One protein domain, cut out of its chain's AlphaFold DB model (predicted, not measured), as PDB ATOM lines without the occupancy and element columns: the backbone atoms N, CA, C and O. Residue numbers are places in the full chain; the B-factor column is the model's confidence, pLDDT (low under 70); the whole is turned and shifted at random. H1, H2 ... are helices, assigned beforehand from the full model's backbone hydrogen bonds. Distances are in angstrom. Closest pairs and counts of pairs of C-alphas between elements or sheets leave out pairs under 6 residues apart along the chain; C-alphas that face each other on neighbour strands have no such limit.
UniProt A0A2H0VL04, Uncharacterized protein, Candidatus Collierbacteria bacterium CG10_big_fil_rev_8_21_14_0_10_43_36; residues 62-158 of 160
ATOM      1  N   ALA A  62     232.659 249.904 190.158       81.38
ATOM      2  CA  ALA A  62     232.557 248.902 191.227       81.38
ATOM      3  C   ALA A  62     231.396 249.196 192.194       81.38
ATOM      4  O   ALA A  62     230.701 248.278 192.624       81.38
ATOM      5  N   VAL A  63     231.139 250.480 192.474       84.81
ATOM      6  CA  VAL A  63     230.019 250.924 193.315       84.81
ATOM      7  C   VAL A  63     228.660 250.428 192.822       84.81
ATOM      8  O   VAL A  63     227.812 250.103 193.649       84.81
ATOM      9  N   CYS A  64     228.460 250.271 191.508       89.12
ATOM     10  CA  CYS A  64     227.211 249.745 190.954       89.12
ATOM     11  C   CYS A  64     226.915 248.323 191.458       89.12
ATOM     12  O   CYS A  64     225.758 247.999 191.694       89.12
ATOM     13  N   GLN A  65     227.940 247.491 191.694       88.38
ATOM     14  CA  GLN A  65     227.751 246.134 192.229       88.38
ATOM     15  C   GLN A  65     227.209 246.162 193.663       88.38
ATOM     16  O   GLN A  65     226.329 245.382 194.023       88.38
ATOM     17  N   TYR A  66     227.691 247.101 194.477       88.19
ATOM     18  CA  TYR A  66     227.222 247.274 195.851       88.19
ATOM     19  C   TYR A  66     225.822 247.880 195.915       88.19
ATOM     20  O   TYR A  66     225.005 247.454 196.727       88.19
ATOM     21  N   LEU A  67     225.521 248.851 195.052       91.56
ATOM     22  CA  LEU A  67     224.188 249.446 194.969       91.56
ATOM     23  C   LEU A  67     223.149 248.424 194.475       91.56
ATOM     24  O   LEU A  67     222.078 248.318 195.070       91.56
ATOM     25  N   ALA A  68     223.488 247.599 193.481       93.00
ATOM     26  CA  ALA A  68     222.644 246.492 193.031       93.00
ATOM     27  C   ALA A  68     222.428 245.441 194.136       93.00
ATOM     28  O   ALA A  68     221.323 244.935 194.328       93.00
ATOM     29  N   ALA A  69     223.460 245.149 194.932       90.44
ATOM     30  CA  ALA A  69     223.334 244.261 196.086       90.44
ATOM     31  C   ALA A  69     222.384 244.808 197.162       90.44
ATOM     32  O   ALA A  69     221.660 244.031 197.789       90.44
ATOM     33  N   VAL A  70     222.340 246.133 197.349       90.31
ATOM     34  CA  VAL A  70     221.320 246.770 198.192       90.31
ATOM     35  C   VAL A  70     219.930 246.574 197.587       90.31
ATOM     36  O   VAL A  70     219.043 246.161 198.322       90.31
ATOM     37  N   GLU A  71     219.711 246.773 196.284       92.69
ATOM     38  CA  GLU A  71     218.392 246.500 195.675       92.69
ATOM     39  C   GLU A  71     217.949 245.045 195.885       92.69
ATOM     40  O   GLU A  71     216.845 244.788 196.368       92.69
ATOM     41  N   LYS A  72     218.853 244.083 195.674       90.00
ATOM     42  CA  LYS A  72     218.594 242.653 195.904       90.00
ATOM     43  C   LYS A  72     218.239 242.316 197.360       90.00
ATOM     44  O   LYS A  72     217.487 241.376 197.645       90.00
ATOM     45  N   LEU A  73     218.735 243.101 198.317       87.81
ATOM     46  CA  LEU A  73     218.367 242.975 199.729       87.81
ATOM     47  C   LEU A  73     216.904 243.365 199.999       87.81
ATOM     48  O   LEU A  73     216.323 242.913 200.984       87.81
ATOM     49  N   PHE A  74     216.277 244.141 199.116       88.88
ATOM     50  CA  PHE A  74     214.893 244.607 199.248       88.88
ATOM     51  C   PHE A  74     213.962 244.110 198.128       88.88
ATOM     52  O   PHE A  74     212.785 244.461 198.132       88.88
ATOM     53  N   GLU A  75     214.450 243.253 197.224       86.69
ATOM     54  CA  GLU A  75     213.685 242.686 196.100       86.69
ATOM     55  C   GLU A  75     212.420 241.937 196.553       86.69
ATOM     56  O   GLU A  75     211.370 242.042 195.924       86.69
ATOM     57  N   VAL A  76     212.498 241.208 197.674       84.81
ATOM     58  CA  VAL A  76     211.342 240.526 198.273       84.81
ATOM     59  C   VAL A  76     210.668 241.458 199.287       84.81
ATOM     60  O   VAL A  76     211.261 241.732 200.339       84.81
ATOM     61  N   PRO A  77     209.425 241.914 199.036       77.19
ATOM     62  CA  PRO A  77     208.727 242.818 199.944       77.19
ATOM     63  C   PRO A  77     208.540 242.197 201.333       77.19
ATOM     64  O   PRO A  77     208.146 241.039 201.453       77.19
ATOM     65  N   ASN A  78     208.780 242.985 202.384       76.19
ATOM     66  CA  ASN A  78     208.635 242.602 203.799       76.19
ATOM     67  C   ASN A  78     209.531 241.445 204.278       76.19
ATOM     68  O   ASN A  78     209.388 241.011 205.420       76.19
ATOM     69  N   ALA A  79     210.444 240.939 203.445       79.62
ATOM     70  CA  ALA A  79     211.417 239.961 203.900       79.62
ATOM     71  C   ALA A  79     212.369 240.614 204.904       79.62
ATOM     72  O   ALA A  79     212.927 241.682 204.644       79.62
ATOM     73  N   GLU A  80     212.572 239.952 206.040       80.88
ATOM     74  CA  GLU A  80     213.501 240.419 207.057       80.88
ATOM     75  C   GLU A  80     214.916 240.553 206.471       80.88
ATOM     76  O   GLU A  80     215.412 239.695 205.727       80.88
ATOM     77  N   VAL A  81     215.566 241.668 206.798       79.81
ATOM     78  CA  VAL A  81     216.970 241.907 206.473       79.81
ATOM     79  C   VAL A  81     217.807 241.310 207.598       79.81
ATOM     80  O   VAL A  81     218.109 241.966 208.589       79.81
ATOM     81  N   THR A  82     218.149 240.031 207.463       79.94
ATOM     82  CA  THR A  82     219.005 239.343 208.435       79.94
ATOM     83  C   THR A  82     220.483 239.644 208.178       79.94
ATOM     84  O   THR A  82     220.887 239.908 207.041       79.94
ATOM     85  N   LEU A  83     221.313 239.526 209.223       74.88
ATOM     86  CA  LEU A  83     222.779 239.599 209.115       74.88
ATOM     87  C   LEU A  83     223.318 238.661 208.028       74.88
ATOM     88  O   LEU A  83     224.126 239.075 207.205       74.88
ATOM     89  N   PHE A  84     222.818 237.424 207.986       80.62
ATOM     90  CA  PHE A  84     223.224 236.430 206.995       80.62
ATOM     91  C   PHE A  84     222.916 236.879 205.564       80.62
ATOM     92  O   PHE A  84     223.772 236.799 204.685       80.62
ATOM     93  N   ARG A  85     221.697 237.377 205.315       80.62
ATOM     94  CA  ARG A  85     221.292 237.817 203.976       80.62
ATOM     95  C   ARG A  85     222.141 238.999 203.526       80.62
ATOM     96  O   ARG A  85     222.618 238.993 202.399       80.62
ATOM     97  N   LEU A  86     222.373 239.955 204.423       79.31
ATOM     98  CA  LEU A  86     223.252 241.097 204.196       79.31
ATOM     99  C   LEU A  86     224.693 240.666 203.884       79.31
ATOM    100  O   LEU A  86     225.249 241.125 202.892       79.31
ATOM    101  N   GLN A  87     225.284 239.770 204.677       77.75
ATOM    102  CA  GLN A  87     226.627 239.234 204.420       77.75
ATOM    103  C   GLN A  87     226.697 238.571 203.041       77.75
ATOM    104  O   GLN A  87     227.567 238.909 202.243       77.75
ATOM    105  N   TRP A  88     225.720 237.727 202.708       83.25
ATOM    106  CA  TRP A  88     225.689 237.011 201.436       83.25
ATOM    107  C   TRP A  88     225.615 237.936 200.210       83.25
ATOM    108  O   TRP A  88     226.401 237.777 199.275       83.25
ATOM    109  N   VAL A  89     224.703 238.922 200.176       84.19
ATOM    110  CA  VAL A  89     224.658 239.858 199.030       84.19
ATOM    111  C   VAL A  89     225.929 240.703 198.928       84.19
ATOM    112  O   VAL A  89     226.370 240.987 197.815       84.19
ATOM    113  N   MET A  90     226.550 241.062 200.053       81.25
ATOM    114  CA  MET A  90     227.762 241.885 200.052       81.25
ATOM    115  C   MET A  90     229.020 241.105 199.674       81.25
ATOM    116  O   MET A  90     229.868 241.642 198.968       81.25
ATOM    117  N   GLU A  91     229.146 239.841 200.071       82.94
ATOM    118  CA  GLU A  91     230.224 238.959 199.609       82.94
ATOM    119  C   GLU A  91     230.171 238.767 198.091       82.94
ATOM    120  O   GLU A  91     231.189 238.919 197.413       82.94
ATOM    121  N   ASN A  92     228.972 238.552 197.541       84.31
ATOM    122  CA  ASN A  92     228.780 238.470 196.094       84.31
ATOM    123  C   ASN A  92     229.163 239.782 195.391       84.31
ATOM    124  O   ASN A  92     229.850 239.754 194.368       84.31
ATOM    125  N   ALA A  93     228.770 240.932 195.954       86.38
ATOM    126  CA  ALA A  93     229.147 242.242 195.426       86.38
ATOM    127  C   ALA A  93     230.663 242.475 195.482       86.38
ATOM    128  O   ALA A  93     231.237 242.949 194.507       86.38
ATOM    129  N   ASN A  94     231.320 242.099 196.585       83.44
ATOM    130  CA  ASN A  94     232.771 242.198 196.750       83.44
ATOM    131  C   ASN A  94     233.514 241.367 195.703       83.44
ATOM    132  O   ASN A  94     234.459 241.859 195.092       83.44
ATOM    133  N   MET A  95     233.084 240.124 195.474       83.38
ATOM    134  CA  MET A  95     233.686 239.268 194.454       83.38
ATOM    135  C   MET A  95     233.521 239.856 193.050       83.38
ATOM    136  O   MET A  95     234.494 239.931 192.301       83.38
ATOM    137  N   ALA A  96     232.313 240.316 192.707       82.19
ATOM    138  CA  ALA A  96     232.039 240.939 191.413       82.19
ATOM    139  C   ALA A  96     232.844 242.236 191.219       82.19
ATOM    140  O   ALA A  96     233.436 242.456 190.161       82.19
ATOM    141  N   ALA A  97     232.919 243.073 192.257       82.06
ATOM    142  CA  ALA A  97     233.695 244.304 192.253       82.06
ATOM    143  C   ALA A  97     235.196 244.027 192.089       82.06
ATOM    144  O   ALA A  97     235.821 244.632 191.221       82.06
ATOM    145  N   ALA A  98     235.763 243.093 192.863       79.88
ATOM    146  CA  ALA A  98     237.178 242.729 192.797       79.88
ATOM    147  C   ALA A  98     237.565 242.190 191.414       79.88
ATOM    148  O   ALA A  98     238.540 242.658 190.825       79.88
ATOM    149  N   HIS A  99     236.758 241.280 190.861       78.38
ATOM    150  CA  HIS A  99     236.978 240.745 189.520       78.38
ATOM    151  C   HIS A  99     236.934 241.848 188.453       78.38
ATOM    152  O   HIS A  99     237.826 241.947 187.611       78.38
ATOM    153  N   GLY A 100     235.943 242.742 188.537       75.88
ATOM    154  CA  GLY A 100     235.835 243.875 187.623       75.88
ATOM    155  C   GLY A 100     236.974 244.890 187.773       75.88
ATOM    156  O   GLY A 100     237.369 245.512 186.792       75.88
ATOM    157  N   ILE A 101     237.513 245.106 188.978       74.06
ATOM    158  CA  ILE A 101     238.668 245.998 189.208       74.06
ATOM    159  C   ILE A 101     239.926 245.431 188.543       74.06
ATOM    160  O   ILE A 101     240.606 246.156 187.816       74.06
ATOM    161  N   GLU A 102     240.215 244.145 188.741       74.94
ATOM    162  CA  GLU A 102     241.373 243.481 188.131       74.94
ATOM    163  C   GLU A 102     241.314 243.547 186.597       74.94
ATOM    164  O   GLU A 102     242.282 243.935 185.940       74.94
ATOM    165  N   GLN A 103     240.152 243.243 186.015       75.88
ATOM    166  CA  GLN A 103     239.963 243.306 184.566       75.88
ATOM    167  C   GLN A 103     240.088 244.730 184.018       75.88
ATOM    168  O   GLN A 103     240.734 244.934 182.989       75.88
ATOM    169  N   ARG A 104     239.539 245.733 184.713       76.69
ATOM    170  CA  ARG A 104     239.696 247.147 184.335       76.69
ATOM    171  C   ARG A 104     241.149 247.583 184.310       76.69
ATOM    172  O   ARG A 104     241.562 248.215 183.337       76.69
ATOM    173  N   PHE A 105     241.908 247.228 185.346       74.56
ATOM    174  CA  PHE A 105     243.333 247.529 185.425       74.56
ATOM    175  C   PHE A 105     244.079 246.940 184.220       74.56
ATOM    176  O   PHE A 105     244.810 247.653 183.536       74.56
ATOM    177  N   ASN A 106     243.808 245.674 183.890       78.44
ATOM    178  CA  ASN A 106     244.421 244.993 182.747       78.44
ATOM    179  C   ASN A 106     244.028 245.603 181.388       78.44
ATOM    180  O   ASN A 106     244.806 245.545 180.437       78.44
ATOM    181  N   LEU A 107     242.835 246.195 181.284       77.75
ATOM    182  CA  LEU A 107     242.316 246.798 180.052       77.75
ATOM    183  C   LEU A 107     242.594 248.306 179.928       77.75
ATOM    184  O   LEU A 107     242.277 248.886 178.885       77.75
ATOM    185  N   GLY A 108     243.179 248.934 180.955       76.56
ATOM    186  CA  GLY A 108     243.440 250.375 181.001       76.56
ATOM    187  C   GLY A 108     242.168 251.230 181.028       76.56
ATOM    188  O   GLY A 108     242.166 252.344 180.508       76.56
ATOM    189  N   ILE A 109     241.072 250.698 181.578       72.56
ATOM    190  CA  ILE A 109     239.776 251.382 181.645       72.56
ATOM    191  C   ILE A 109     239.716 252.209 182.932       72.56
ATOM    192  O   ILE A 109     239.833 251.662 184.029       72.56
ATOM    193  N   LEU A 110     239.517 253.522 182.798       62.91
ATOM    194  CA  LEU A 110     239.289 254.431 183.926       62.91
ATOM    195  C   LEU A 110     237.806 254.436 184.327       62.91
ATOM    196  O   LEU A 110     236.934 254.188 183.496       62.91
ATOM    197  N   ASN A 111     237.519 254.720 185.602       64.31
ATOM    198  CA  ASN A 111     236.150 254.797 186.117       64.31
ATOM    199  C   ASN A 111     235.339 255.886 185.390       64.31
ATOM    200  O   ASN A 111     235.658 257.070 185.472       64.31
ATOM    201  N   GLU A 112     234.245 255.494 184.737       64.69
ATOM    202  CA  GLU A 112     233.309 256.407 184.068       64.69
ATOM    203  C   GLU A 112     232.226 256.882 185.053       64.69
ATOM    204  O   GLU A 112     231.040 256.569 184.930       64.69
ATOM    205  N   ILE A 113     232.647 257.614 186.086       76.69
ATOM    206  CA  ILE A 113     231.729 258.334 186.973       76.69
ATOM    207  C   ILE A 113     231.541 259.733 186.398       76.69
ATOM    208  O   ILE A 113     232.446 260.565 186.449       76.69
ATOM    209  N   ASP A 114     230.362 259.993 185.842       83.06
ATOM    210  CA  ASP A 114     229.995 261.306 185.317       83.06
ATOM    211  C   ASP A 114     228.954 262.011 186.203       83.06
ATOM    212  O   ASP A 114     228.448 261.467 187.188       83.06
ATOM    213  N   ALA A 115     228.627 263.252 185.841       85.12
ATOM    214  CA  ALA A 115     227.673 264.074 186.579       85.12
ATOM    215  C   ALA A 115     226.263 263.460 186.653       85.12
ATOM    216  O   ALA A 115     225.559 263.681 187.640       85.12
ATOM    217  N   ASP A 116     225.850 262.688 185.645       89.31
ATOM    218  CA  ASP A 116     224.532 262.054 185.614       89.31
ATOM    219  C   ASP A 116     224.455 260.886 186.606       89.31
ATOM    220  O   ASP A 116     223.471 260.755 187.342       89.31
ATOM    221  N   PHE A 117     225.533 260.098 186.704       89.00
ATOM    222  CA  PHE A 117     225.672 259.076 187.736       89.00
ATOM    223  C   PHE A 117     225.698 259.686 189.135       89.00
ATOM    224  O   PHE A 117     224.952 259.245 190.005       89.00
ATOM    225  N   ILE A 118     226.487 260.744 189.344       86.69
ATOM    226  CA  ILE A 118     226.532 261.449 190.632       86.69
ATOM    227  C   ILE A 118     225.150 261.984 191.017       86.69
ATOM    228  O   ILE A 118     224.737 261.805 192.160       86.69
ATOM    229  N   SER A 119     224.405 262.582 190.081       88.88
ATOM    230  CA  SER A 119     223.038 263.044 190.346       88.88
ATOM    231  C   SER A 119     222.145 261.907 190.837       88.88
ATOM    232  O   SER A 119     221.432 262.078 191.821       88.88
ATOM    233  N   HIS A 120     222.222 260.733 190.205       92.44
ATOM    234  CA  HIS A 120     221.455 259.563 190.632       92.44
ATOM    235  C   HIS A 120     221.841 259.091 192.039       92.44
ATOM    236  O   HIS A 120     220.971 258.795 192.855       92.44
ATOM    237  N   LEU A 121     223.136 259.078 192.375       89.50
ATOM    238  CA  LEU A 121     223.581 258.767 193.739       89.50
ATOM    239  C   LEU A 121     222.998 259.754 194.759       89.50
ATOM    240  O   LEU A 121     222.579 259.343 195.843       89.50
ATOM    241  N   MET A 122     222.939 261.042 194.407       86.50
ATOM    242  CA  MET A 122     222.351 262.081 195.255       86.50
ATOM    243  C   MET A 122     220.841 261.894 195.450       86.50
ATOM    244  O   MET A 122     220.330 262.211 196.525       86.50
ATOM    245  N   ASP A 123     220.134 261.339 194.467       89.19
ATOM    246  CA  ASP A 123     218.720 260.982 194.603       89.19
ATOM    247  C   ASP A 123     218.542 259.770 195.536       89.19
ATOM    248  O   ASP A 123     217.711 259.800 196.446       89.19
ATOM    249  N   LEU A 124     219.381 258.733 195.397       89.00
ATOM    250  CA  LEU A 124     219.329 257.538 196.251       89.00
ATOM    251  C   LEU A 124     219.557 257.858 197.738       89.00
ATOM    252  O   LEU A 124     218.896 257.283 198.604       89.00
ATOM    253  N   ILE A 125     220.460 258.789 198.069       84.25
ATOM    254  CA  ILE A 125     220.718 259.155 199.476       84.25
ATOM    255  C   ILE A 125     219.584 259.959 200.122       84.25
ATOM    256  O   ILE A 125     219.542 260.053 201.356       84.25
ATOM    257  N   GLN A 126     218.672 260.534 199.330       85.44
ATOM    258  CA  GLN A 126     217.495 261.237 199.845       85.44
ATOM    259  C   GLN A 126     216.395 260.273 200.315       85.44
ATOM    260  O   GLN A 126     215.512 260.686 201.073       85.44
ATOM    261  N   ASP A 127     216.469 258.989 199.948       85.00
ATOM    262  CA  ASP A 127     215.535 257.960 200.399       85.00
ATOM    263  C   ASP A 127     215.588 257.808 201.936       85.00
ATOM    264  O   ASP A 127     216.627 257.537 202.554       85.00
ATOM    265  N   ARG A 128     214.446 258.026 202.595       84.38
ATOM    266  CA  ARG A 128     214.312 257.973 204.063       84.38
ATOM    267  C   ARG A 128     213.974 256.582 204.596       84.38
ATOM    268  O   ARG A 128     213.888 256.414 205.811       84.38
ATOM    269  N   THR A 129     213.792 255.597 203.723       86.94
ATOM    270  CA  THR A 129     213.544 254.206 204.105       86.94
ATOM    271  C   THR A 129     214.809 253.533 204.646       86.94
ATOM    272  O   THR A 129     215.917 254.080 204.590       86.94
ATOM    273  N   LEU A 130     214.654 252.310 205.166       83.56
ATOM    274  CA  LEU A 130     215.784 251.460 205.537       83.56
ATOM    275  C   LEU A 130     216.706 251.202 204.331       83.56
ATOM    276  O   LEU A 130     217.921 251.305 204.477       83.56
ATOM    277  N   LYS A 131     216.148 250.982 203.129       87.62
ATOM    278  CA  LYS A 131     216.919 250.831 201.884       87.62
ATOM    279  C   LYS A 131     217.806 252.051 201.619       87.62
ATOM    280  O   LYS A 131     219.012 251.911 201.428       87.62
ATOM    281  N   GLY A 132     217.244 253.252 201.753       85.44
ATOM    282  CA  GLY A 132     217.994 254.507 201.670       85.44
ATOM    283  C   GLY A 132     219.134 254.644 202.690       85.44
ATOM    284  O   GLY A 132     220.166 255.247 202.392       85.44
ATOM    285  N   ARG A 133     219.014 254.055 203.893       83.50
ATOM    286  CA  ARG A 133     220.126 254.006 204.868       83.50
ATOM    287  C   ARG A 133     221.285 253.143 204.360       83.50
ATOM    288  O   ARG A 133     222.430 253.574 204.469       83.50
ATOM    289  N   TYR A 134     220.998 251.985 203.762       85.38
ATOM    290  CA  TYR A 134     222.025 251.135 203.149       85.38
ATOM    291  C   TYR A 134     222.700 251.820 201.956       85.38
ATOM    292  O   TYR A 134     223.928 251.788 201.863       85.38
ATOM    293  N   PHE A 135     221.942 252.518 201.100       87.88
ATOM    294  CA  PHE A 135     222.527 253.318 200.018       87.88
ATOM    295  C   PHE A 135     223.467 254.405 200.535       87.88
ATOM    296  O   PHE A 135     224.600 254.497 200.069       87.88
ATOM    297  N   ARG A 136     223.048 255.183 201.543       83.50
ATOM    298  CA  ARG A 136     223.912 256.190 202.183       83.50
ATOM    299  C   ARG A 136     225.212 255.595 202.706       83.50
ATOM    300  O   ARG A 136     226.256 256.220 202.557       83.50
ATOM    301  N   TYR A 137     225.159 254.408 203.301       82.31
ATOM    302  CA  TYR A 137     226.357 253.745 203.802       82.31
ATOM    303  C   TYR A 137     227.310 253.332 202.674       82.31
ATOM    304  O   TYR A 137     228.496 253.653 202.746       82.31
ATOM    305  N   VAL A 138     226.803 252.684 201.615       82.69
ATOM    306  CA  VAL A 138     227.604 252.318 200.429       82.69
ATOM    307  C   VAL A 138     228.246 253.558 199.813       82.69
ATOM    308  O   VAL A 138     229.461 253.605 199.637       82.69
ATOM    309  N   ILE A 139     227.436 254.582 199.532       81.81
ATOM    310  CA  ILE A 139     227.880 255.811 198.867       81.81
ATOM    311  C   ILE A 139     228.879 256.562 199.751       81.81
ATOM    312  O   ILE A 139     229.937 256.954 199.272       81.81
ATOM    313  N   GLY A 140     228.600 256.705 201.049       74.88
ATOM    314  CA  GLY A 140     229.485 257.381 201.999       74.88
ATOM    315  C   GLY A 140     230.829 256.678 202.208       74.88
ATOM    316  O   GLY A 140     231.811 257.338 202.532       74.88
ATOM    317  N   LYS A 141     230.899 255.360 201.994       71.19
ATOM    318  CA  LYS A 141     232.153 254.591 201.989       71.19
ATOM    319  C   LYS A 141     232.892 254.642 200.653       71.19
ATOM    320  O   LYS A 141     234.093 254.407 200.649       71.19
ATOM    321  N   TYR A 142     232.196 254.942 199.556       68.75
ATOM    322  CA  TYR A 142     232.770 255.041 198.210       68.75
ATOM    323  C   TYR A 142     233.244 256.461 197.858       68.75
ATOM    324  O   TYR A 142     234.196 256.632 197.108       68.75
ATOM    325  N   TYR A 143     232.623 257.495 198.430       61.25
ATOM    326  CA  TYR A 143     233.005 258.896 198.227       61.25
ATOM    327  C   TYR A 143     234.409 259.317 198.732       61.25
ATOM    328  O   TYR A 143     234.939 260.270 198.166       61.25
ATOM    329  N   PRO A 144     235.028 258.685 199.757       50.44
ATOM    330  CA  PRO A 144     236.343 259.092 200.258       50.44
ATOM    331  C   PRO A 144     237.509 258.775 199.313       50.44
ATOM    332  O   PRO A 144     238.436 259.570 199.257       50.44
ATOM    333  N   ASP A 145     237.452 257.668 198.564       50.97
ATOM    334  CA  ASP A 145     238.552 257.179 197.722       50.97
ATOM    335  C   ASP A 145     237.980 256.471 196.478       50.97
ATOM    336  O   ASP A 145     237.724 255.267 196.485       50.97
ATOM    337  N   TRP A 146     237.754 257.213 195.386       50.16
ATOM    338  CA  TRP A 146     237.110 256.690 194.162       50.16
ATOM    339  C   TRP A 146     237.873 255.539 193.473       50.16
ATOM    340  O   TRP A 146     237.303 254.849 192.625       50.16
ATOM    341  N   ASP A 147     239.122 255.290 193.873       44.28
ATOM    342  CA  ASP A 147     239.982 254.227 193.343       44.28
ATOM    343  C   ASP A 147     240.151 253.023 194.291       44.28
ATOM    344  O   ASP A 147     240.691 251.995 193.876       44.28
ATOM    345  N   TYR A 148     239.690 253.094 195.550       40.69
ATOM    346  CA  TYR A 148     239.913 252.018 196.523       40.69
ATOM    347  C   TYR A 148     238.786 251.902 197.547       40.69
ATOM    348  O   TYR A 148     238.554 252.801 198.350       40.69
ATOM    349  N   MET A 149     238.121 250.745 197.576       46.38
ATOM    350  CA  MET A 149     237.112 250.456 198.589       46.38
ATOM    351  C   MET A 149     237.653 249.444 199.609       46.38
ATOM    352  O   MET A 149     237.893 248.290 199.243       46.38
ATOM    353  N   PRO A 150     237.838 249.817 200.889       49.44
ATOM    354  CA  PRO A 150     238.050 248.829 201.940       49.44
ATOM    355  C   PRO A 150     236.782 247.975 202.113       49.44
ATOM    356  O   PRO A 150     235.672 248.451 201.870       49.44
ATOM    357  N   GLN A 151     236.940 246.720 202.548       53.06
ATOM    358  CA  GLN A 151     235.820 245.802 202.791       53.06
ATOM    359  C   GLN A 151     234.700 246.485 203.601       53.06
ATOM    360  O   GLN A 151     234.931 247.085 204.654       53.06
ATOM    361  N   LEU A 152     233.469 246.416 203.089       54.06
ATOM    362  CA  LEU A 152     232.307 247.028 203.725       54.06
ATOM    363  C   LEU A 152     231.795 246.171 204.894       54.06
ATOM    364  O   LEU A 152     231.196 245.120 204.683       54.06
ATOM    365  N   HIS A 153     231.940 246.662 206.126       56.44
ATOM    366  CA  HIS A 153     231.371 246.030 207.325       56.44
ATOM    367  C   HIS A 153     230.021 246.666 207.702       56.44
ATOM    368  O   HIS A 153     229.975 247.640 208.447       56.44
ATOM    369  N   PHE A 154     228.908 246.162 207.161       55.94
ATOM    370  CA  PHE A 154     227.564 246.737 207.370       55.94
ATOM    371  C   PHE A 154     226.914 246.404 208.725       55.94
ATOM    372  O   PHE A 154     225.810 246.866 209.009       55.94
ATOM    373  N   GLU A 155     227.576 245.612 209.566       54.75
ATOM    374  CA  GLU A 155     227.059 245.136 210.858       54.75
ATOM    375  C   GLU A 155     226.681 246.288 211.806       54.75
ATOM    376  O   GLU A 155     225.762 246.154 212.609       54.75
ATOM    377  N   ALA A 156     227.311 247.457 211.649       55.16
ATOM    378  CA  ALA A 156     226.993 248.669 212.404       55.16
ATOM    379  C   ALA A 156     225.607 249.269 212.084       55.16
ATOM    380  O   ALA A 156     225.076 250.019 212.896       55.16
ATOM    381  N   LEU A 157     225.004 248.956 210.930       53.53
ATOM    382  CA  LEU A 157     223.678 249.474 210.545       53.53
ATOM    383  C   LEU A 157     222.511 248.666 211.124       53.53
ATOM    384  O   LEU A 157     221.366 249.089 211.001       53.53
ATOM    385  N   LEU A 158     222.791 247.500 211.709       52.06
ATOM    386  CA  LEU A 158     221.788 246.593 212.273       52.06
ATOM    387  C   LEU A 158     221.638 246.737 213.796       52.06
ATOM    388  O   LEU A 158     220.907 245.966 214.407       52.06
TER     389      LEU A 158
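AT A GLANCE: This is residues 62 to 158 of the 160 residues of an uncharacterized protein of Candidatus Collierbacteria bacterium CG10_big_fil_rev_8_21_14_0_10_43_36 (UniProt A0A2H0VL04). Long H2 and H1 make one helical hairpin, H3 and H4 another, stacked with H1 and H4 side by side in the middle. The printed part has 97 residues with five helices, H1 to H5, and no named strand. It is all helix and compact, radius of gyration of the C-alphas 13.7 A, spanning 42 by 27 by 22 A.

IN THESE COORDINATES: H2, residues 83 to 107, is 35.8 A from first to last C-alpha. H1 is 62 to 74, from (232.557, 248.902, 191.227); H3 115 to 124; H4 130 to 142; H5 154 to 158, ending at (221.788, 246.593, 212.273).

HOW THE PARTS SIT: H2 touches H1, opposite ways at a shallow tilt of 23 degrees; closest C-alphas Ala 62 and Ala 97, 4.8 A. H1 touches H4, opposite ways, shallow tilt 14 degrees; closest C-alphas Leu 67 and Phe 135, 6.6 A. O i to N i+4 pairs are within hydrogen-bond range throughout H2, H3 and H4, 7 of 9 in H1, 0 of 1 in H5 against 2 of 2 O i to N i+3.

THE WHOLE: Link H4 to H5 is long; pLDDT is under 70 at residues 110 to 112 and 142 to 158.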